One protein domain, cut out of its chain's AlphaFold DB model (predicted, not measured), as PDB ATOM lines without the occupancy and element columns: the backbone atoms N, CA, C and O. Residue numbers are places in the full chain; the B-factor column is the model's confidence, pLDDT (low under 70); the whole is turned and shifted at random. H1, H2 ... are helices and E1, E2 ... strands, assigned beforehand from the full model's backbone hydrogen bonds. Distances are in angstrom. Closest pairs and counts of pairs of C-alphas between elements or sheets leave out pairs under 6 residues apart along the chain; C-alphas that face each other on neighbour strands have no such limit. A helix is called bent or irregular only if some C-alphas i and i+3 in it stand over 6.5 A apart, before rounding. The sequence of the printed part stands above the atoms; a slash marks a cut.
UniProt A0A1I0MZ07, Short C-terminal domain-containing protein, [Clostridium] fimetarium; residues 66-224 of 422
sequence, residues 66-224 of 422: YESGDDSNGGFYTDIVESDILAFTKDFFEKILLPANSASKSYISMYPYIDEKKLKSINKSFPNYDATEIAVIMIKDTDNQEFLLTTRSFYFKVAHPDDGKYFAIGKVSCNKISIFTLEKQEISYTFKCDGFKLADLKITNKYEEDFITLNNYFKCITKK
ATOM      1  N   TYR A  66     166.981 195.408 166.250       92.00
ATOM      2  CA  TYR A  66     166.971 196.328 165.110       92.00
ATOM      3  C   TYR A  66     166.570 197.755 165.488       92.00
ATOM      4  O   TYR A  66     167.110 198.694 164.915       92.00
ATOM      5  N   GLU A  67     165.662 197.930 166.447       91.69
ATOM      6  CA  GLU A  67     165.274 199.250 166.959       91.69
ATOM      7  C   GLU A  67     166.380 199.909 167.794       91.69
ATOM      8  O   GLU A  67     166.500 201.133 167.786       91.69
ATOM      9  N   SER A  68     167.192 199.118 168.504       87.94
ATOM     10  CA  SER A  68     168.352 199.623 169.251       87.94
ATOM     11  C   SER A  68     169.569 199.920 168.375       87.94
ATOM     12  O   SER A  68     170.446 200.676 168.793       87.94
ATOM     13  N   GLY A  69     169.630 199.326 167.182       79.62
ATOM     14  CA  GLY A  69     170.766 199.439 166.281       79.62
ATOM     15  C   GLY A  69     170.927 200.838 165.699       79.62
ATOM     16  O   GLY A  69     169.980 201.444 165.198       79.62
ATOM     17  N   ASP A  70     172.160 201.340 165.720       73.81
ATOM     18  CA  ASP A  70     172.532 202.569 165.027       73.81
ATOM     19  C   ASP A  70     173.099 202.242 163.636       73.81
ATOM     20  O   ASP A  70     174.255 201.842 163.487       73.81
ATOM     21  N   ASP A  71     172.281 202.431 162.599       67.19
ATOM     22  CA  ASP A  71     172.681 202.223 161.202       67.19
ATOM     23  C   ASP A  71     173.751 203.235 160.722       67.19
ATOM     24  O   ASP A  71     174.326 203.053 159.646       67.19
ATOM     25  N   SER A  72     174.045 204.299 161.484       70.19
ATOM     26  CA  SER A  72     174.981 205.351 161.060       70.19
ATOM     27  C   SER A  72     176.456 204.929 161.080       70.19
ATOM     28  O   SER A  72     177.257 205.507 160.344       70.19
ATOM     29  N   ASN A  73     176.808 203.884 161.840       66.00
ATOM     30  CA  ASN A  73     178.184 203.382 161.977       66.00
ATOM     31  C   ASN A  73     178.490 202.144 161.106       66.00
ATOM     32  O   ASN A  73     179.577 201.580 161.210       66.00
ATOM     33  N   GLY A  74     177.550 201.723 160.247       72.19
ATOM     34  CA  GLY A  74     177.723 200.672 159.229       72.19
ATOM     35  C   GLY A  74     177.608 199.212 159.705       72.19
ATOM     36  O   GLY A  74     177.660 198.303 158.873       72.19
ATOM     37  N   GLY A  75     177.457 198.977 161.015       90.56
ATOM     38  CA  GLY A  75     177.412 197.647 161.632       90.56
ATOM     39  C   GLY A  75     178.723 197.173 162.277       90.56
ATOM     40  O   GLY A  75     179.724 197.886 162.334       90.56
ATOM     41  N   PHE A  76     178.729 195.941 162.785       94.06
ATOM     42  CA  PHE A  76     179.767 195.458 163.701       94.06
ATOM     43  C   PHE A  76     181.098 195.196 162.988       94.06
ATOM     44  O   PHE A  76     182.165 195.404 163.556       94.06
ATOM     45  N   TYR A  77     181.036 194.769 161.723       94.38
ATOM     46  CA  TYR A  77     182.204 194.459 160.892       94.38
ATOM     47  C   TYR A  77     182.484 195.512 159.808       94.38
ATOM     48  O   TYR A  77     183.120 195.216 158.797       94.38
ATOM     49  N   THR A  78     181.998 196.741 159.988       91.50
ATOM     50  CA  THR A  78     182.092 197.807 158.977       91.50
ATOM     51  C   THR A  78     183.519 198.081 158.538       91.50
ATOM     52  O   THR A  78     184.386 198.383 159.356       91.50
ATOM     53  N   ASP A  79     183.742 198.038 157.226       91.94
ATOM     54  CA  ASP A  79     185.045 198.205 156.570       91.94
ATOM     55  C   ASP A  79     186.138 197.235 157.047       91.94
ATOM     56  O   ASP A  79     187.324 197.544 156.935       91.94
ATOM     57  N   ILE A  80     185.768 196.072 157.584       95.00
ATOM     58  CA  ILE A  80     186.724 195.024 157.944       95.00
ATOM     59  C   ILE A  80     186.599 193.900 156.921       95.00
ATOM     60  O   ILE A  80     185.510 193.391 156.652       95.00
ATOM     61  N   VAL A  81     187.722 193.505 156.327       95.38
ATOM     62  CA  VAL A  81     187.748 192.389 155.380       95.38
ATOM     63  C   VAL A  81     187.624 191.074 156.148       95.38
ATOM     64  O   VAL A  81     188.204 190.907 157.219       95.38
ATOM     65  N   GLU A  82     186.898 190.105 155.585       96.06
ATOM     66  CA  GLU A  82     186.658 188.806 156.228       96.06
ATOM     67  C   GLU A  82     187.956 188.108 156.677       96.06
ATOM     68  O   GLU A  82     188.014 187.566 157.779       96.06
ATOM     69  N   SER A  83     189.023 188.172 155.871       96.38
ATOM     70  CA  SER A  83     190.325 187.590 156.220       96.38
ATOM     71  C   SER A  83     190.912 188.161 157.508       96.38
ATOM     72  O   SER A  83     191.510 187.410 158.276       96.38
ATOM     73  N   ASP A  84     190.715 189.455 157.757       96.81
ATOM     74  CA  ASP A  84     191.271 190.147 158.919       96.81
ATOM     75  C   ASP A  84     190.474 189.788 160.175       96.81
ATOM     76  O   ASP A  84     191.066 189.512 161.215       96.81
ATOM     77  N   ILE A  85     189.144 189.654 160.055       97.12
ATOM     78  CA  ILE A  85     188.284 189.135 161.131       97.12
ATOM     79  C   ILE A  85     188.762 187.743 161.542       97.12
ATOM     80  O   ILE A  85     188.954 187.474 162.727       97.12
ATOM     81  N   LEU A  86     188.956 186.846 160.575       97.38
ATOM     82  CA  LEU A  86     189.346 185.462 160.844       97.38
ATOM     83  C   LEU A  86     190.764 185.361 161.414       97.38
ATOM     84  O   LEU A  86     190.980 184.597 162.358       97.38
ATOM     85  N   ALA A  87     191.712 186.130 160.872       96.25
ATOM     86  CA  ALA A  87     193.084 186.184 161.366       96.25
ATOM     87  C   ALA A  87     193.131 186.724 162.800       96.25
ATOM     88  O   ALA A  87     193.666 186.053 163.680       96.25
ATOM     89  N   PHE A  88     192.490 187.867 163.058       97.38
ATOM     90  CA  PHE A  88     192.429 188.450 164.396       97.38
ATOM     91  C   PHE A  88     191.708 187.534 165.386       97.38
ATOM     92  O   PHE A  88     192.168 187.360 166.503       97.38
ATOM     93  N   THR A  89     190.612 186.887 164.986       96.62
ATOM     94  CA  THR A  89     189.882 185.952 165.859       96.62
ATOM     95  C   THR A  89     190.735 184.760 166.263       96.62
ATOM     96  O   THR A  89     190.736 184.372 167.433       96.62
ATOM     97  N   LYS A  90     191.483 184.197 165.310       93.25
ATOM     98  CA  LYS A  90     192.432 183.123 165.587       93.25
ATOM     99  C   LYS A  90     193.511 183.596 166.565       93.25
ATOM    100  O   LYS A  90     193.718 182.955 167.593       93.25
ATOM    101  N   ASP A  91     194.145 184.728 166.271       92.50
ATOM    102  CA  ASP A  91     195.204 185.301 167.103       92.50
ATOM    103  C   ASP A  91     194.696 185.639 168.508       92.50
ATOM    104  O   ASP A  91     195.339 185.295 169.493       92.50
ATOM    105  N   PHE A  92     193.506 186.222 168.626       93.50
ATOM    106  CA  PHE A  92     192.863 186.538 169.897       93.50
ATOM    107  C   PHE A  92     192.550 185.276 170.707       93.50
ATOM    108  O   PHE A  92     192.807 185.208 171.910       93.50
ATOM    109  N   PHE A  93     192.034 184.228 170.065       90.38
ATOM    110  CA  PHE A  93     191.798 182.952 170.733       90.38
ATOM    111  C   PHE A  93     193.100 182.316 171.244       90.38
ATOM    112  O   PHE A  93     193.147 181.736 172.334       90.38
ATOM    113  N   GLU A  94     194.167 182.408 170.454       86.31
ATOM    114  CA  GLU A  94     195.484 181.870 170.782       86.31
ATOM    115  C   GLU A  94     196.174 182.648 171.898       86.31
ATOM    116  O   GLU A  94     196.610 182.038 172.876       86.31
ATOM    117  N   LYS A  95     196.190 183.976 171.783       88.19
ATOM    118  CA  LYS A  95     197.004 184.888 172.588       88.19
ATOM    119  C   LYS A  95     196.268 185.552 173.743       88.19
ATOM    120  O   LYS A  95     196.936 186.098 174.604       88.19
ATOM    121  N   ILE A  96     194.932 185.542 173.776       88.19
ATOM    122  CA  ILE A  96     194.153 186.342 174.741       88.19
ATOM    123  C   ILE A  96     193.068 185.529 175.464       88.19
ATOM    124  O   ILE A  96     192.991 185.563 176.696       88.19
ATOM    125  N   LEU A  97     192.269 184.721 174.754       86.25
ATOM    126  CA  LEU A  97     191.230 183.900 175.399       86.25
ATOM    127  C   LEU A  97     191.811 182.745 176.218       86.25
ATOM    128  O   LEU A  97     191.475 182.583 177.393       86.25
ATOM    129  N   LEU A  98     192.660 181.931 175.595       77.62
ATOM    130  CA  LEU A  98     193.196 180.719 176.209       77.62
ATOM    131  C   LEU A  98     194.471 180.850 177.066       77.62
ATOM    132  O   LEU A  98     194.699 179.915 177.830       77.62
ATOM    133  N   PRO A  99     195.280 181.930 177.060       76.75
ATOM    134  CA  PRO A  99     196.311 182.096 178.082       76.75
ATOM    135  C   PRO A  99     195.720 181.935 179.482       76.75
ATOM    136  O   PRO A  99     194.698 182.552 179.796       76.75
ATOM    137  N   ALA A 100     196.348 181.070 180.284       74.25
ATOM    138  CA  ALA A 100     195.943 180.655 181.629       74.25
ATOM    139  C   ALA A 100     194.603 179.901 181.749       74.25
ATOM    140  O   ALA A 100     194.340 179.271 182.780       74.25
ATOM    141  N   ASN A 101     193.801 179.879 180.686       70.69
ATOM    142  CA  ASN A 101     192.568 179.117 180.571       70.69
ATOM    143  C   ASN A 101     192.839 177.724 179.983       70.69
ATOM    144  O   ASN A 101     193.914 177.421 179.484       70.69
ATOM    145  N   SER A 102     191.850 176.834 180.059       68.00
ATOM    146  CA  SER A 102     191.884 175.566 179.322       68.00
ATOM    147  C   SER A 102     190.742 175.549 178.328       68.00
ATOM    148  O   SER A 102     189.611 175.873 178.697       68.00
ATOM    149  N   ALA A 103     190.994 175.054 177.117       63.78
ATOM    150  CA  ALA A 103     189.947 174.823 176.119       63.78
ATOM    151  C   ALA A 103     188.761 173.982 176.635       63.78
ATOM    152  O   ALA A 103     187.644 174.111 176.147       63.78
ATOM    153  N   SER A 104     188.990 173.116 177.628       64.19
ATOM    154  CA  SER A 104     187.943 172.299 178.259       64.19
ATOM    155  C   SER A 104     187.121 173.040 179.322       64.19
ATOM    156  O   SER A 104     186.047 172.574 179.705       64.19
ATOM    157  N   LYS A 105     187.640 174.164 179.831       68.81
ATOM    158  CA  LYS A 105     186.991 175.009 180.840       68.81
ATOM    159  C   LYS A 105     186.261 176.191 180.212       68.81
ATOM    160  O   LYS A 105     185.265 176.615 180.789       68.81
ATOM    161  N   SER A 106     186.742 176.678 179.066       77.00
ATOM    162  CA  SER A 106     186.122 177.808 178.388       77.00
ATOM    163  C   SER A 106     184.796 177.423 177.745       77.00
ATOM    164  O   SER A 106     184.643 176.349 177.156       77.00
ATOM    165  N   TYR A 107     183.833 178.328 177.840       81.75
ATOM    166  CA  TYR A 107     182.538 178.201 177.175       81.75
ATOM    167  C   TYR A 107     182.450 178.996 175.876       81.75
ATOM    168  O   TYR A 107     181.418 178.979 175.196       81.75
ATOM    169  N   ILE A 108     183.550 179.657 175.531       87.75
ATOM    170  CA  ILE A 108     183.735 180.384 174.295       87.75
ATOM    171  C   ILE A 108     184.610 179.515 173.393       87.75
ATOM    172  O   ILE A 108     185.708 179.091 173.743       87.75
ATOM    173  N   SER A 109     184.111 179.213 172.204       88.94
ATOM    174  CA  SER A 109     184.906 178.644 171.121       88.94
ATOM    175  C   SER A 109     185.004 179.683 170.019       88.94
ATOM    176  O   SER A 109     184.009 180.324 169.696       88.94
ATOM    177  N   MET A 110     186.183 179.854 169.435       93.56
ATOM    178  CA  MET A 110     186.391 180.816 168.356       93.56
ATOM    179  C   MET A 110     187.041 180.148 167.155       93.56
ATOM    180  O   MET A 110     187.646 179.083 167.285       93.56
ATOM    181  N   TYR A 111     186.899 180.752 165.979       94.44
ATOM    182  CA  TYR A 111     187.570 180.305 164.764       94.44
ATOM    183  C   TYR A 111     189.096 180.184 164.964       94.44
ATOM    184  O   TYR A 111     189.684 181.038 165.626       94.44
ATOM    185  N   PRO A 112     189.766 179.170 164.375       92.50
ATOM    186  CA  PRO A 112     189.224 178.001 163.668       92.50
ATOM    187  C   PRO A 112     188.891 176.817 164.598       92.50
ATOM    188  O   PRO A 112     188.645 175.707 164.139       92.50
ATOM    189  N   TYR A 113     188.906 177.029 165.912       88.69
ATOM    190  CA  TYR A 113     188.848 175.990 166.942       88.69
ATOM    191  C   TYR A 113     187.430 175.591 167.372       88.69
ATOM    192  O   TYR A 113     187.257 174.836 168.333       88.69
ATOM    193  N   ILE A 114     186.402 176.065 166.667       90.06
ATOM    194  CA  ILE A 114     185.021 175.626 166.885       90.06
ATOM    195  C   ILE A 114     184.882 174.177 166.400       90.06
ATOM    196  O   ILE A 114     185.227 173.844 165.270       90.06
ATOM    197  N   ASP A 115     184.365 173.298 167.263       87.06
ATOM    198  CA  ASP A 115     184.257 171.866 166.971       87.06
ATOM    199  C   ASP A 115     183.389 171.595 165.725       87.06
ATOM    200  O   ASP A 115     182.196 171.912 165.689       87.06
ATOM    201  N   GLU A 116     183.970 170.949 164.713       86.50
ATOM    202  CA  GLU A 116     183.277 170.655 163.455       86.50
ATOM    203  C   GLU A 116     182.005 169.815 163.633       86.50
ATOM    204  O   GLU A 116     181.065 169.956 162.852       86.50
ATOM    205  N   LYS A 117     181.944 168.910 164.622       87.94
ATOM    206  CA  LYS A 117     180.734 168.107 164.867       87.94
ATOM    207  C   LYS A 117     179.618 168.986 165.423       87.94
ATOM    208  O   LYS A 117     178.454 168.778 165.069       87.94
ATOM    209  N   LYS A 118     179.961 169.982 166.251       87.88
ATOM    210  CA  LYS A 118     179.002 171.005 166.694       87.88
ATOM    211  C   LYS A 118     178.504 171.813 165.500       87.88
ATOM    212  O   LYS A 118     177.296 171.875 165.304       87.88
ATOM    213  N   LEU A 119     179.396 172.302 164.635       89.19
ATOM    214  CA  LEU A 119     179.002 173.039 163.424       89.19
ATOM    215  C   LEU A 119     178.132 172.199 162.473       89.19
ATOM    216  O   LEU A 119     177.102 172.666 162.004       89.19
ATOM    217  N   LYS A 120     178.449 170.917 162.261       89.31
ATOM    218  CA  LYS A 120     177.625 170.005 161.439       89.31
ATOM    219  C   LYS A 120     176.213 169.796 161.991       89.31
ATOM    220  O   LYS A 120     175.301 169.479 161.234       89.31
ATOM    221  N   SER A 121     176.029 169.944 163.301       91.44
ATOM    222  CA  SER A 121     174.732 169.789 163.965       91.44
ATOM    223  C   SER A 121     174.093 171.116 164.379       91.44
ATOM    224  O   SER A 121     173.028 171.097 164.994       91.44
ATOM    225  N   ILE A 122     174.680 172.251 163.987       94.19
ATOM    226  CA  ILE A 122     174.271 173.583 164.444       94.19
ATOM    227  C   ILE A 122     172.851 173.954 164.008       94.19
ATOM    228  O   ILE A 122     172.145 174.633 164.744       94.19
ATOM    229  N   ASN A 123     172.380 173.413 162.880       93.12
ATOM    230  CA  ASN A 123     171.003 173.580 162.407       93.12
ATOM    231  C   ASN A 123     169.947 173.060 163.402       93.12
ATOM    232  O   ASN A 123     168.790 173.467 163.335       93.12
ATOM    233  N   LYS A 124     170.323 172.182 164.347       92.38
ATOM    234  CA  LYS A 124     169.431 171.767 165.445       92.38
ATOM    235  C   LYS A 124     169.173 172.899 166.441       92.38
ATOM    236  O   LYS A 124     168.103 172.934 167.038       92.38
ATOM    237  N   SER A 125     170.148 173.785 166.632       92.94
ATOM    238  CA  SER A 125     170.027 174.969 167.486       92.94
ATOM    239  C   SER A 125     169.521 176.179 166.704       92.94
ATOM    240  O   SER A 125     168.702 176.932 167.221       92.94
ATOM    241  N   PHE A 126     169.960 176.334 165.454       96.06
ATOM    242  CA  PHE A 126     169.620 177.454 164.579       96.06
ATOM    243  C   PHE A 126     169.101 176.934 163.229       96.06
ATOM    244  O   PHE A 126     169.886 176.792 162.295       96.06
ATOM    245  N   PRO A 127     167.788 176.665 163.080       92.44
ATOM    246  CA  PRO A 127     167.227 176.080 161.854       92.44
ATOM    247  C   PRO A 127     167.490 176.875 160.567       92.44
ATOM    248  O   PRO A 127     167.476 176.304 159.482       92.44
ATOM    249  N   ASN A 128     167.740 178.182 160.692       89.12
ATOM    250  CA  ASN A 128     168.016 179.099 159.581       89.12
ATOM    251  C   ASN A 128     169.511 179.461 159.468       89.12
ATOM    252  O   ASN A 128     169.846 180.543 158.975       89.12
ATOM    253  N   TYR A 129     170.405 178.613 159.986       94.50
ATOM    254  CA  TYR A 129     171.846 178.824 159.873       94.50
ATOM    255  C   TYR A 129     172.303 178.736 158.415       94.50
ATOM    256  O   TYR A 129     172.011 177.780 157.697       94.50
ATOM    257  N   ASP A 130     173.036 179.757 157.983       93.00
ATOM    258  CA  ASP A 130     173.616 179.816 156.650       93.00
ATOM    259  C   ASP A 130     175.017 179.197 156.667       93.00
ATOM    260  O   ASP A 130     175.980 179.807 157.124       93.00
ATOM    261  N   ALA A 131     175.132 177.978 156.139       89.50
ATOM    262  CA  ALA A 131     176.392 177.240 156.085       89.50
ATOM    263  C   ALA A 131     177.443 177.851 155.139       89.50
ATOM    264  O   ALA A 131     178.573 177.368 155.107       89.50
ATOM    265  N   THR A 132     177.089 178.878 154.357       91.81
ATOM    266  CA  THR A 132     178.067 179.643 153.568       91.81
ATOM    267  C   THR A 132     178.793 180.703 154.402       91.81
ATOM    268  O   THR A 132     179.797 181.243 153.948       91.81
ATOM    269  N   GLU A 133     178.309 180.997 155.612       92.69
ATOM    270  CA  GLU A 133     178.956 181.900 156.563       92.69
ATOM    271  C   GLU A 133     179.986 181.158 157.417       92.69
ATOM    272  O   GLU A 133     179.748 180.041 157.887       92.69
ATOM    273  N   ILE A 134     181.108 181.817 157.706       95.81
ATOM    274  CA  ILE A 134     182.134 181.257 158.583       95.81
ATOM    275  C   ILE A 134     181.788 181.611 160.030       95.81
ATOM    276  O   ILE A 134     181.596 182.777 160.372       95.81
ATOM    277  N   ALA A 135     181.690 180.595 160.890       97.06
ATOM    278  CA  ALA A 135     181.509 180.774 162.326       97.06
ATOM    279  C   ALA A 135     182.766 181.395 162.953       97.06
ATOM    280  O   ALA A 135     183.859 180.855 162.795       97.06
ATOM    281  N   VAL A 136     182.595 182.500 163.678       97.38
ATOM    282  CA  VAL A 136     183.679 183.294 164.275       97.38
ATOM    283  C   VAL A 136     183.745 183.063 165.781       97.38
ATOM    284  O   VAL A 136     184.805 182.712 166.291       97.38
ATOM    285  N   ILE A 137     182.618 183.195 166.490       95.88
ATOM    286  CA  ILE A 137     182.522 182.986 167.944       95.88
ATOM    287  C   ILE A 137     181.283 182.162 168.256       95.88
ATOM    288  O   ILE A 137     180.199 182.444 167.759       95.88
ATOM    289  N   MET A 138     181.431 181.174 169.126       94.06
ATOM    290  CA  MET A 138     180.348 180.375 169.672       94.06
ATOM    291  C   MET A 138     180.409 180.424 171.196       94.06
ATOM    292  O   MET A 138     181.430 180.079 171.786       94.06
ATOM    293  N   ILE A 139     179.309 180.825 171.825       91.56
ATOM    294  CA  ILE A 139     179.157 180.897 173.278       91.56
ATOM    295  C   ILE A 139     178.025 179.959 173.661       91.56
ATOM    296  O   ILE A 139     176.951 180.000 173.059       91.56
ATOM    297  N   LYS A 140     178.248 179.128 174.673       88.12
ATOM    298  CA  LYS A 140     177.191 178.309 175.262       88.12
ATOM    299  C   LYS A 140     177.197 178.486 176.767       88.12
ATOM    300  O   LYS A 140     178.249 178.376 177.382       88.12
ATOM    301  N   ASP A 141     176.050 178.747 177.367       84.12
ATOM    302  CA  ASP A 141     175.969 178.886 178.819       84.12
ATOM    303  C   ASP A 141     175.506 177.600 179.513       84.12
ATOM    304  O   ASP A 141     175.279 176.555 178.890       84.12
ATOM    305  N   THR A 142     175.405 177.667 180.840       78.12
ATOM    306  CA  THR A 142     174.976 176.539 181.671       78.12
ATOM    307  C   THR A 142     173.481 176.239 181.579       78.12
ATOM    308  O   THR A 142     173.075 175.132 181.924       78.12
ATOM    309  N   ASP A 143     172.673 177.180 181.091       84.38
ATOM    310  CA  ASP A 143     171.226 177.034 180.907       84.38
ATOM    311  C   ASP A 143     170.866 176.566 179.482       84.38
ATOM    312  O   ASP A 143     169.702 176.571 179.084       84.38
ATOM    313  N   ASN A 144     171.853 176.091 178.711       87.06
ATOM    314  CA  ASN A 144     171.722 175.690 177.305       87.06
ATOM    315  C   ASN A 144     171.328 176.826 176.349       87.06
ATOM    316  O   ASN A 144     170.894 176.544 175.223       87.06
ATOM    317  N   GLN A 145     171.519 178.078 176.766       92.12
ATOM    318  CA  GLN A 145     171.519 179.213 175.858       92.12
ATOM    319  C   GLN A 145     172.756 179.133 174.967       92.12
ATOM    320  O   GLN A 145     173.814 178.634 175.366       92.12
ATOM    321  N   GLU A 146     172.611 179.580 173.727       94.19
ATOM    322  CA  GLU A 146     173.637 179.420 172.704       94.19
ATOM    323  C   GLU A 146     173.651 180.640 171.792       94.19
ATOM    324  O   GLU A 146     172.608 181.092 171.323       94.19
ATOM    325  N   PHE A 147     174.842 181.168 171.537       95.69
ATOM    326  CA  PHE A 147     175.061 182.348 170.710       95.69
ATOM    327  C   PHE A 147     176.147 182.031 169.697       95.69
ATOM    328  O   PHE A 147     177.176 181.445 170.040       95.69
ATOM    329  N   LEU A 148     175.915 182.407 168.447       97.31
ATOM    330  CA  LEU A 148     176.842 182.174 167.353       97.31
ATOM    331  C   LEU A 148     176.995 183.460 166.552       97.31
ATOM    332  O   LEU A 148     176.053 183.924 165.920       97.31
ATOM    333  N   LEU A 149     178.201 184.006 166.561       97.81
ATOM    334  CA  LEU A 149     178.611 185.092 165.689       97.81
ATOM    335  C   LEU A 149     179.316 184.501 164.469       97.81
ATOM    336  O   LEU A 149     180.255 183.713 164.612       97.81
ATOM    337  N   THR A 150     178.865 184.869 163.278       97.69
ATOM    338  CA  THR A 150     179.501 184.543 161.998       97.69
ATOM    339  C   THR A 150     180.039 185.810 161.345       97.69
ATOM    340  O   THR A 150     179.806 186.911 161.837       97.69
ATOM    341  N   THR A 151     180.713 185.679 160.203       95.81
ATOM    342  CA  THR A 151     181.223 186.831 159.441       95.81
ATOM    343  C   THR A 151     180.123 187.774 158.932       95.81
ATOM    344  O   THR A 151     180.423 188.894 158.530       95.81
ATOM    345  N   ARG A 152     178.842 187.367 158.967       95.31
ATOM    346  CA  ARG A 152     177.709 188.169 158.455       95.31
ATOM    347  C   ARG A 152     176.507 188.270 159.389       95.31
ATOM    348  O   ARG A 152     175.722 189.215 159.264       95.31
ATOM    349  N   SER A 153     176.329 187.300 160.277       97.00
ATOM    350  CA  SER A 153     175.112 187.159 161.068       97.00
ATOM    351  C   SER A 153     175.412 186.803 162.516       97.00
ATOM    352  O   SER A 153     176.363 186.094 162.836       97.00
ATOM    353  N   PHE A 154     174.527 187.243 163.395       97.62
ATOM    354  CA  PHE A 154     174.472 186.853 164.787       97.62
ATOM    355  C   PHE A 154     173.223 186.001 165.024       97.62
ATOM    356  O   PHE A 154     172.101 186.412 164.722       97.62
ATOM    357  N   TYR A 155     173.423 184.797 165.546       98.06
ATOM    358  CA  TYR A 155     172.370 183.858 165.906       98.06
ATOM    359  C   TYR A 155     172.303 183.743 167.422       98.06
ATOM    360  O   TYR A 155     173.333 183.650 168.092       98.06
ATOM    361  N   PHE A 156     171.089 183.695 167.958       97.62
ATOM    362  CA  PHE A 156     170.862 183.531 169.387       97.62
ATOM    363  C   PHE A 156     169.803 182.472 169.662       97.62
ATOM    364  O   PHE A 156     168.864 182.280 168.886       97.62
ATOM    365  N   LYS A 157     169.971 181.795 170.792       96.75
ATOM    366  CA  LYS A 157     169.028 180.867 171.401       96.75
ATOM    367  C   LYS A 157     168.968 181.203 172.887       96.75
ATOM    368  O   LYS A 157     169.891 180.876 173.628       96.75
ATOM    369  N   VAL A 158     167.892 181.861 173.298       96.00
ATOM    370  CA  VAL A 158     167.695 182.400 174.653       96.00
ATOM    371  C   VAL A 158     166.575 181.626 175.337       96.00
ATOM    372  O   VAL A 158     165.554 181.339 174.711       96.00
ATOM    373  N   ALA A 159     166.764 181.250 176.599       94.06
ATOM    374  CA  ALA A 159     165.760 180.509 177.359       94.06
ATOM    375  C   ALA A 159     164.524 181.383 177.638       94.06
ATOM    376  O   ALA A 159     164.653 182.572 177.934       94.06
ATOM    377  N   HIS A 160     163.321 180.812 177.551       93.75
ATOM    378  CA  HIS A 160     162.101 181.536 177.902       93.75
ATOM    379  C   HIS A 160     162.055 181.785 179.422       93.75
ATOM    380  O   HIS A 160     162.296 180.843 180.180       93.75
ATOM    381  N   PRO A 161     161.699 182.997 179.891       89.62
ATOM    382  CA  PRO A 161     161.682 183.316 181.323       89.62
ATOM    383  C   PRO A 161     160.778 182.400 182.159       89.62
ATOM    384  O   PRO A 161     161.151 182.018 183.265       89.62
ATOM    385  N   ASP A 162     159.614 182.026 181.616       90.00
ATOM    386  CA  ASP A 162     158.641 181.182 182.327       90.00
ATOM    387  C   ASP A 162     159.061 179.701 182.405       90.00
ATOM    388  O   ASP A 162     158.717 179.014 183.365       90.00
ATOM    389  N   ASP A 163     159.786 179.189 181.402       91.31
ATOM    390  CA  ASP A 163     160.178 177.775 181.326       91.31
ATOM    391  C   ASP A 163     161.441 177.601 180.470       91.31
ATOM    392  O   ASP A 163     161.407 177.656 179.237       91.31
ATOM    393  N   GLY A 164     162.563 177.321 181.139       89.19
ATOM    394  CA  GLY A 164     163.876 177.161 180.510       89.19
ATOM    395  C   GLY A 164     164.029 175.940 179.593       89.19
ATOM    396  O   GLY A 164     165.108 175.728 179.044       89.19
ATOM    397  N   LYS A 165     162.987 175.115 179.412       91.62
ATOM    398  CA  LYS A 165     162.967 174.063 178.379       91.62
ATOM    399  C   LYS A 165     162.676 174.611 176.984       91.62
ATOM    400  O   LYS A 165     163.028 173.961 175.997       91.62
ATOM    401  N   TYR A 166     162.037 175.775 176.898       95.00
ATOM    402  CA  TYR A 166     161.667 176.417 175.644       95.00
ATOM    403  C   TYR A 166     162.600 177.587 175.358       95.00
ATOM    404  O   TYR A 166     163.029 178.294 176.267       95.00
ATOM    405  N   PHE A 167     162.923 177.796 174.082       96.25
ATOM    406  CA  PHE A 167     163.917 178.782 173.675       96.25
ATOM    407  C   PHE A 167     163.387 179.682 172.566       96.25
ATOM    408  O   PHE A 167     162.824 179.195 171.583       96.25
ATOM    409  N   ALA A 168     163.624 180.981 172.706       96.81
ATOM    410  CA  ALA A 168     163.517 181.930 171.614       96.81
ATOM    411  C   ALA A 168     164.767 181.830 170.734       96.81
ATOM    412  O   ALA A 168     165.888 181.863 171.244       96.81
ATOM    413  N   ILE A 169     164.579 181.692 169.422       97.19
ATOM    414  CA  ILE A 169     165.660 181.502 168.450       97.19
ATOM    415  C   ILE A 169     165.559 182.589 167.387       97.19
ATOM    416  O   ILE A 169     164.506 182.761 166.771       97.19
ATOM    417  N   GLY A 170     166.661 183.287 167.130       96.81
ATOM    418  CA  GLY A 170     166.699 184.363 166.147       96.81
ATOM    419  C   GLY A 170     168.005 184.445 165.370       96.81
ATOM    420  O   GLY A 170     169.022 183.863 165.745       96.81
ATOM    421  N   LYS A 171     167.934 185.173 164.252       97.12
ATOM    422  CA  LYS A 171     169.049 185.535 163.372       97.12
ATOM    423  C   LYS A 171     168.951 187.031 163.087       97.12
ATOM    424  O   LYS A 171     167.902 187.498 162.651       97.12
ATOM    425  N   VAL A 172     170.049 187.745 163.286       95.56
ATOM    426  CA  VAL A 172     170.190 189.186 163.060       95.56
ATOM    427  C   VAL A 172     171.417 189.405 162.178       95.56
ATOM    428  O   VAL A 172     172.416 188.704 162.330       95.56
ATOM    429  N   SER A 173     171.367 190.334 161.224       94.44
ATOM    430  CA  SER A 173     172.563 190.677 160.440       94.44
ATOM    431  C   SER A 173     173.554 191.480 161.287       94.44
ATOM    432  O   SER A 173     173.150 192.429 161.954       94.44
ATOM    433  N   CYS A 174     174.851 191.170 161.200       94.69
ATOM    434  CA  CYS A 174     175.902 191.961 161.852       94.69
ATOM    435  C   CYS A 174     175.964 193.405 161.329       94.69
ATOM    436  O   CYS A 174     176.452 194.282 162.032       94.69
ATOM    437  N   ASN A 175     175.415 193.683 160.140       91.94
ATOM    438  CA  ASN A 175     175.301 195.043 159.603       91.94
ATOM    439  C   ASN A 175     174.276 195.902 160.363       91.94
ATOM    440  O   ASN A 175     174.212 197.107 160.151       91.94
ATOM    441  N   LYS A 176     173.441 195.278 161.199       92.25
ATOM    442  CA  LYS A 176     172.405 195.926 162.010       92.25
ATOM    443  C   LYS A 176     172.749 195.995 163.493       92.25
ATOM    444  O   LYS A 176     171.899 196.376 164.284       92.25
ATOM    445  N   ILE A 177     173.960 195.582 163.853       93.44
ATOM    446  CA  ILE A 177     174.460 195.630 165.222       93.44
ATOM    447  C   ILE A 177     175.710 196.492 165.200       93.44
ATOM    448  O   ILE A 177     176.602 196.188 164.421       93.44
ATOM    449  N   SER A 178     175.810 197.534 166.015       92.00
ATOM    450  CA  SER A 178     177.039 198.341 166.109       92.00
ATOM    451  C   SER A 178     178.038 197.748 167.099       92.00
ATOM    452  O   SER A 178     179.244 197.758 166.850       92.00
ATOM    453  N   ILE A 179     177.560 197.222 168.227       92.06
ATOM    454  CA  ILE A 179     178.410 196.698 169.294       92.06
ATOM    455  C   ILE A 179     177.729 195.586 170.094       92.06
ATOM    456  O   ILE A 179     176.534 195.620 170.394       92.06
ATOM    457  N   PHE A 180     178.540 194.619 170.514       94.94
ATOM    458  CA  PHE A 180     178.190 193.648 171.543       94.94
ATOM    459  C   PHE A 180     178.877 194.020 172.855       94.94
ATOM    460  O   PHE A 180     180.054 194.390 172.856       94.94
ATOM    461  N   THR A 181     178.176 193.886 173.978       93.12
ATOM    462  CA  THR A 181     178.768 194.077 175.307       93.12
ATOM    463  C   THR A 181     178.273 193.027 176.294       93.12
ATOM    464  O   THR A 181     177.139 192.555 176.224       93.12
ATOM    465  N   LEU A 182     179.136 192.656 177.235       90.88
ATOM    466  CA  LEU A 182     178.797 191.848 178.399       90.88
ATOM    467  C   LEU A 182     178.984 192.686 179.657       90.88
ATOM    468  O   LEU A 182     180.095 193.093 179.988       90.88
ATOM    469  N   GLU A 183     177.908 192.929 180.390       89.75
ATOM    470  CA  GLU A 183     177.975 193.677 181.644       89.75
ATOM    471  C   GLU A 183     177.933 192.729 182.833       89.75
ATOM    472  O   GLU A 183     176.975 191.969 182.996       89.75
ATOM    473  N   LYS A 184     178.972 192.780 183.670       86.31
ATOM    474  CA  LYS A 184     179.049 191.972 184.886       86.31
ATOM    475  C   LYS A 184     177.937 192.373 185.857       86.31
ATOM    476  O   LYS A 184     177.811 193.538 186.223       86.31
ATOM    477  N   GLN A 185     177.182 191.379 186.302       85.62
ATOM    478  CA  GLN A 185     176.261 191.436 187.433       85.62
ATOM    479  C   GLN A 185     176.849 190.635 188.604       85.62
ATOM    480  O   GLN A 185     177.917 190.035 188.493       85.62
ATOM    481  N   GLU A 186     176.144 190.592 189.736       81.44
ATOM    482  CA  GLU A 186     176.605 189.872 190.934       81.44
ATOM    483  C   GLU A 186     176.842 188.371 190.673       81.44
ATOM    484  O   GLU A 186     177.832 187.810 191.134       81.44
ATOM    485  N   ILE A 187     175.961 187.730 189.891       79.62
ATOM    486  CA  ILE A 187     175.984 186.277 189.617       79.62
ATOM    487  C   ILE A 187     175.785 185.914 188.132       79.62
ATOM    488  O   ILE A 187     175.548 184.755 187.787       79.62
ATOM    489  N   SER A 188     175.823 186.893 187.231       85.44
ATOM    490  CA  SER A 188     175.626 186.691 185.788       85.44
ATOM    491  C   SER A 188     176.340 187.771 184.971       85.44
ATOM    492  O   SER A 188     176.827 188.749 185.530       85.44
ATOM    493  N   TYR A 189     176.409 187.601 183.655       87.75
ATOM    494  CA  TYR A 189     176.745 188.659 182.709       87.75
ATOM    495  C   TYR A 189     175.540 188.944 181.828       87.75
ATOM    496  O   TYR A 189     175.003 188.040 181.194       87.75
ATOM    497  N   THR A 190     175.131 190.202 181.750       92.38
ATOM    498  CA  THR A 190     174.084 190.619 180.824       92.38
ATOM    499  C   THR A 190     174.696 190.797 179.441       92.38
ATOM    500  O   THR A 190     175.500 191.706 179.236       92.38
ATOM    501  N   PHE A 191     174.316 189.938 178.496       93.56
ATOM    502  CA  PHE A 191     174.695 190.048 177.093       93.56
ATOM    503  C   PHE A 191     173.795 191.075 176.406       93.56
ATOM    504  O   PHE A 191     172.564 190.938 176.404       93.56
ATOM    505  N   LYS A 192     174.407 192.091 175.800       94.94
ATOM    506  CA  LYS A 192     173.715 193.177 175.115       94.94
ATOM    507  C   LYS A 192     174.142 193.306 173.659       94.94
ATOM    508  O   LYS A 192     175.301 193.076 173.320       94.94
ATOM    509  N   CYS A 193     173.193 193.725 172.829       94.12
ATOM    510  CA  CYS A 193     173.423 194.202 171.465       94.12
ATOM    511  C   CYS A 193     172.987 195.667 171.439       94.12
ATOM    512  O   CYS A 193     171.849 195.940 171.806       94.12
ATOM    513  N   ASP A 194     173.879 196.599 171.111       91.62
ATOM    514  CA  ASP A 194     173.569 198.040 171.067       91.62
ATOM    515  C   ASP A 194     172.875 198.575 172.335       91.62
ATOM    516  O   ASP A 194     171.966 199.399 172.310       91.62
ATOM    517  N   GLY A 195     173.289 198.059 173.497       90.50
ATOM    518  CA  GLY A 195     172.712 198.410 174.797       90.50
ATOM    519  C   GLY A 195     171.393 197.702 175.135       90.50
ATOM    520  O   GLY A 195     171.031 197.655 176.315       90.50
ATOM    521  N   PHE A 196     170.712 197.084 174.163       94.12
ATOM    522  CA  PHE A 196     169.547 196.239 174.414       94.12
ATOM    523  C   PHE A 196     169.958 194.940 175.111       94.12
ATOM    524  O   PHE A 196     170.833 194.210 174.644       94.12
ATOM    525  N   LYS A 197     169.303 194.632 176.232       95.31
ATOM    526  CA  LYS A 197     169.509 193.393 176.989       95.31
ATOM    527  C   LYS A 197     168.885 192.211 176.250       95.31
ATOM    528  O   LYS A 197     167.667 192.070 176.233       95.31
ATOM    529  N   LEU A 198     169.732 191.327 175.726       95.38
ATOM    530  CA  LEU A 198     169.298 190.113 175.042       95.38
ATOM    531  C   LEU A 198     169.099 188.942 176.010       95.38
ATOM    532  O   LEU A 198     168.079 188.262 175.953       95.38
ATOM    533  N   ALA A 199     170.078 188.693 176.881       93.94
ATOM    534  CA  ALA A 199     170.062 187.564 177.807       93.94
ATOM    535  C   ALA A 199     170.953 187.822 179.026       93.94
ATOM    536  O   ALA A 199     171.886 188.622 178.959       93.94
ATOM    537  N   ASP A 200     170.701 187.103 180.118       90.75
ATOM    538  CA  ASP A 200     171.651 186.980 181.225       90.75
ATOM    539  C   ASP A 200     172.335 185.611 181.146       90.75
ATOM    540  O   ASP A 200     171.671 184.580 181.049       90.75
ATOM    541  N   LEU A 201     173.665 185.609 181.186       87.56
ATOM    542  CA  LEU A 201     174.514 184.423 181.151       87.56
ATOM    543  C   LEU A 201     175.002 184.135 182.567       87.56
ATOM    544  O   LEU A 201     175.714 184.948 183.157       87.56
ATOM    545  N   LYS A 202     174.621 182.998 183.149       79.62
ATOM    546  CA  LYS A 202     174.971 182.691 184.543       79.62
ATOM    547  C   LYS A 202     176.477 182.517 184.737       79.62
ATOM    548  O   LYS A 202     177.126 181.775 184.006       79.62
ATOM    549  N   ILE A 203     177.014 183.141 185.789       65.06
ATOM    550  CA  ILE A 203     178.396 182.932 186.221       65.06
ATOM    551  C   ILE A 203     178.437 181.658 187.060       65.06
ATOM    552  O   ILE A 203     177.839 181.565 188.128       65.06
ATOM    553  N   THR A 204     179.199 180.678 186.595       65.50
ATOM    554  CA  THR A 204     179.796 179.685 187.495       65.50
ATOM    555  C   THR A 204     181.267 180.053 187.685       65.50
ATOM    556  O   THR A 204     181.830 180.726 186.831       65.50
ATOM    557  N   ASN A 205     181.940 179.618 188.754       58.84
ATOM    558  CA  ASN A 205     183.348 179.991 189.025       58.84
ATOM    559  C   ASN A 205     184.344 179.664 187.884       58.84
ATOM    560  O   ASN A 205     185.500 180.052 187.955       58.84
ATOM    561  N   LYS A 206     183.929 178.924 186.848       59.31
ATOM    562  CA  LYS A 206     184.717 178.643 185.636       59.31
ATOM    563  C   LYS A 206     184.506 179.671 184.504       59.31
ATOM    564  O   LYS A 206     185.081 179.491 183.444       59.31
ATOM    565  N   TYR A 207     183.637 180.666 184.698       62.44
ATOM    566  CA  TYR A 207     183.010 181.482 183.643       62.44
ATOM    567  C   TYR A 207     183.464 182.954 183.644       62.44
ATOM    568  O   TYR A 207     183.229 183.674 182.681       62.44
ATOM    569  N   GLU A 208     184.075 183.433 184.732       66.12
ATOM    570  CA  GLU A 208     184.310 184.868 184.938       66.12
ATOM    571  C   GLU A 208     185.419 185.443 184.039       66.12
ATOM    572  O   GLU A 208     185.230 186.499 183.437       66.12
ATOM    573  N   GLU A 209     186.540 184.731 183.899       69.19
ATOM    574  CA  GLU A 209     187.719 185.173 183.132       69.19
ATOM    575  C   GLU A 209     187.463 185.217 181.611       69.19
ATOM    576  O   GLU A 209     188.015 186.053 180.888       69.19
ATOM    577  N   ASP A 210     186.576 184.350 181.117       72.38
ATOM    578  CA  ASP A 210     186.204 184.258 179.702       72.38
ATOM    579  C   ASP A 210     185.499 185.530 179.200       72.38
ATOM    580  O   ASP A 210     185.736 185.982 178.076       72.38
ATOM    581  N   PHE A 211     184.655 186.150 180.029       71.69
ATOM    582  CA  PHE A 211     183.842 187.290 179.600       71.69
ATOM    583  C   PHE A 211     184.503 188.649 179.743       71.69
ATOM    584  O   PHE A 211     184.218 189.535 178.935       71.69
ATOM    585  N   ILE A 212     185.422 188.801 180.701       67.44
ATOM    586  CA  ILE A 212     186.329 189.958 180.728       67.44
ATOM    587  C   ILE A 212     187.043 190.047 179.377       67.44
ATOM    588  O   ILE A 212     187.073 191.093 178.730       67.44
ATOM    589  N   THR A 213     187.518 188.895 178.912       78.88
ATOM    590  CA  THR A 213     188.260 188.775 177.670       78.88
ATOM    591  C   THR A 213     187.392 189.091 176.443       78.88
ATOM    592  O   THR A 213     187.805 189.832 175.554       78.88
ATOM    593  N   LEU A 214     186.149 188.610 176.398       87.56
ATOM    594  CA  LEU A 214     185.281 188.782 175.230       87.56
ATOM    595  C   LEU A 214     184.863 190.243 174.961       87.56
ATOM    596  O   LEU A 214     184.765 190.647 173.803       87.56
ATOM    597  N   ASN A 215     184.691 191.070 175.998       89.00
ATOM    598  CA  ASN A 215     184.470 192.510 175.806       89.00
ATOM    599  C   ASN A 215     185.645 193.192 175.099       89.00
ATOM    600  O   ASN A 215     185.434 194.092 174.284       89.00
ATOM    601  N   ASN A 216     186.878 192.765 175.394       88.62
ATOM    602  CA  ASN A 216     188.051 193.301 174.717       88.62
ATOM    603  C   ASN A 216     188.020 192.961 173.223       88.62
ATOM    604  O   ASN A 216     188.219 193.846 172.401       88.62
ATOM    605  N   TYR A 217     187.651 191.727 172.866       93.94
ATOM    606  CA  TYR A 217     187.474 191.341 171.463       93.94
ATOM    607  C   TYR A 217     186.485 192.263 170.736       93.94
ATOM    608  O   TYR A 217     186.807 192.806 169.680       93.94
ATOM    609  N   PHE A 218     185.295 192.495 171.304       94.56
ATOM    610  CA  PHE A 218     184.289 193.361 170.675       94.56
ATOM    611  C   PHE A 218     184.778 194.806 170.516       94.56
ATOM    612  O   PHE A 218     184.534 195.452 169.494       94.56
ATOM    613  N   LYS A 219     185.525 195.309 171.501       92.19
ATOM    614  CA  LYS A 219     186.159 196.629 171.446       92.19
ATOM    615  C   LYS A 219     187.242 196.702 170.364       92.19
ATOM    616  O   LYS A 219     187.290 197.692 169.643       92.19
ATOM    617  N   CYS A 220     188.079 195.678 170.228       94.00
ATOM    618  CA  CYS A 220     189.100 195.585 169.184       94.00
ATOM    619  C   CYS A 220     188.477 195.587 167.784       94.00
ATOM    620  O   CYS A 220     188.891 196.374 166.937       94.00
ATOM    621  N   ILE A 221     187.417 194.799 167.564       95.31
ATOM    622  CA  ILE A 221     186.679 194.794 166.291       95.31
ATOM    623  C   ILE A 221     186.129 196.189 165.969       95.31
ATOM    624  O   ILE A 221     186.428 196.735 164.911       95.31
ATOM    625  N   THR A 222     185.390 196.805 166.895       91.81
ATOM    626  CA  THR A 222     184.766 198.123 166.657       91.81
ATOM    627  C   THR A 222     185.787 199.242 166.447       91.81
ATOM    628  O   THR A 222     185.541 200.168 165.677       91.81
ATOM    629  N   LYS A 223     186.954 199.155 167.094       92.88
ATOM    630  CA  LYS A 223     188.059 200.108 166.918       92.88
ATOM    631  C   LYS A 223     188.990 199.781 165.754       92.88
ATOM    632  O   LYS A 223     189.846 200.609 165.451       92.88
ATOM    633  N   LYS A 224     188.821 198.622 165.108       94.06
ATOM    634  CA  LYS A 224     189.727 198.095 164.074       94.06
ATOM    635  C   LYS A 224     191.168 197.973 164.593       94.06
ATOM    636  O   LYS A 224     192.128 198.243 163.877       94.06
TER     637      LYS A 224
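Overview. This is residues 66 to 224 of the 422 residues of the protein "Short C-terminal domain-containing protein" of [Clostridium] fimetarium (UniProt A0A1I0MZ07). Look first for a five-stranded sheet, E1 to E5, with a smaller three-stranded sheet, E6 to E8, partly over one of its faces. H3 covers E6 of the small sheet, H1 runs along the E1 side of the large one and meets H3, and short H2 with the stretch 121 to 134 lies beyond the large sheet's other face. The printed part has 159 residues with three named helices and eight named strands, in the order H1 E1 H2 E2 E3 E4 E5 E6 E7 E8 H3; the sheets run E1 E2 E3 E4 E5 and E6 E7 E8, both antiparallel throughout. The class is mixed, helices and strands, and the whole is compact and rounded, with a radius of gyration of the C-alphas of 14.8 A and spans of 40 by 38 by 33 A.

Arrangement. Start at the large sheet, where E2, residues 135 to 140, E3, residues 146 to 150, E4, residues 153 to 159, and E5, residues 167 to 173, form a meander, each strand the antiparallel neighbour of the one before. E2 and E3 are a hairpin, with N 139 and O 147 within hydrogen-bond range at 2.8 A. E3 and E4 are a hairpin, with N 148 and O 155 at 2.9 A, and E4 and E5 another, with N 156 and O 170 at 3.0 A. Edge strand E1, residues 108 to 110, is antiparallel to E2 at 170 degrees, with N 109 and O 138 at 2.8 A. H1, residues 82 to 97, is on this sheet at a height over the sheet of 8.7 A, only just over E1, with 3 of its C-alphas falling on that strand; helix and sheet make two layers. On the local plane H1 runs slantwise to E1 at 40 degrees, and their closest C-alphas, of Phe 93 and Met 110, are 6.3 A apart. H2, residues 116 to 120, is not on the sheet and is apart from H1. Next find the small sheet: E6, residues 180 to 184, E7, residues 188 to 193, and E8, residues 196 to 202, form a second meander. Hairpin E6 and E7 has N 183 and O 190 at 2.9 A; hairpin E7 and E8 has N 191 and O 199 at 2.8 A. E8 comes closest to E4 at the C-alphas of Val 158 and Ala 199, 6.5 A apart. H3, residues 208 to 223, is on the small sheet, over E6, at a height over the sheet of 8.3 A, again making two layers. The closest C-alphas of E6 and H3 are those of Thr 181 and Asn 215, 5.9 A apart. H1 and H3 touch, closest at the C-alphas of Leu 97 and Thr 213, 6.1 A, at a shallow tilt of 30 degrees, opposite ways. In H2 every O i to N i+4 pair is within hydrogen-bond range; H1 has 11 of 12 and H3 10 of 12.

Along the chain. Find C-alpha 82 at (186.658, 188.806, 156.228); from there H1 runs 20.3 A to C-alpha 97, with a kink of 27 degrees near residue 91. H1 is irregular, but only just: C-alphas 94 and 97 are 6.6 A apart. E4 begins at C-alpha 153, (175.112, 187.159, 161.068), and is 19.9 A long, E5 19.8 A, E8 17.8 A and E7 16.3 A. H3 runs 23.9 A and ends at C-alpha 223, (188.059, 200.108, 166.918).

Size, cuts and confidence. The two C-alphas farthest apart, of Ser 83 and Asp 162, are 41.6 A apart. The printed part has no cut, and its one long link is H2 to E2, 14 residues. The mean pLDDT of the printed part is 88.4; look for values under 70 at residues 71, 73, 102 to 105, 203 to 209 and 212.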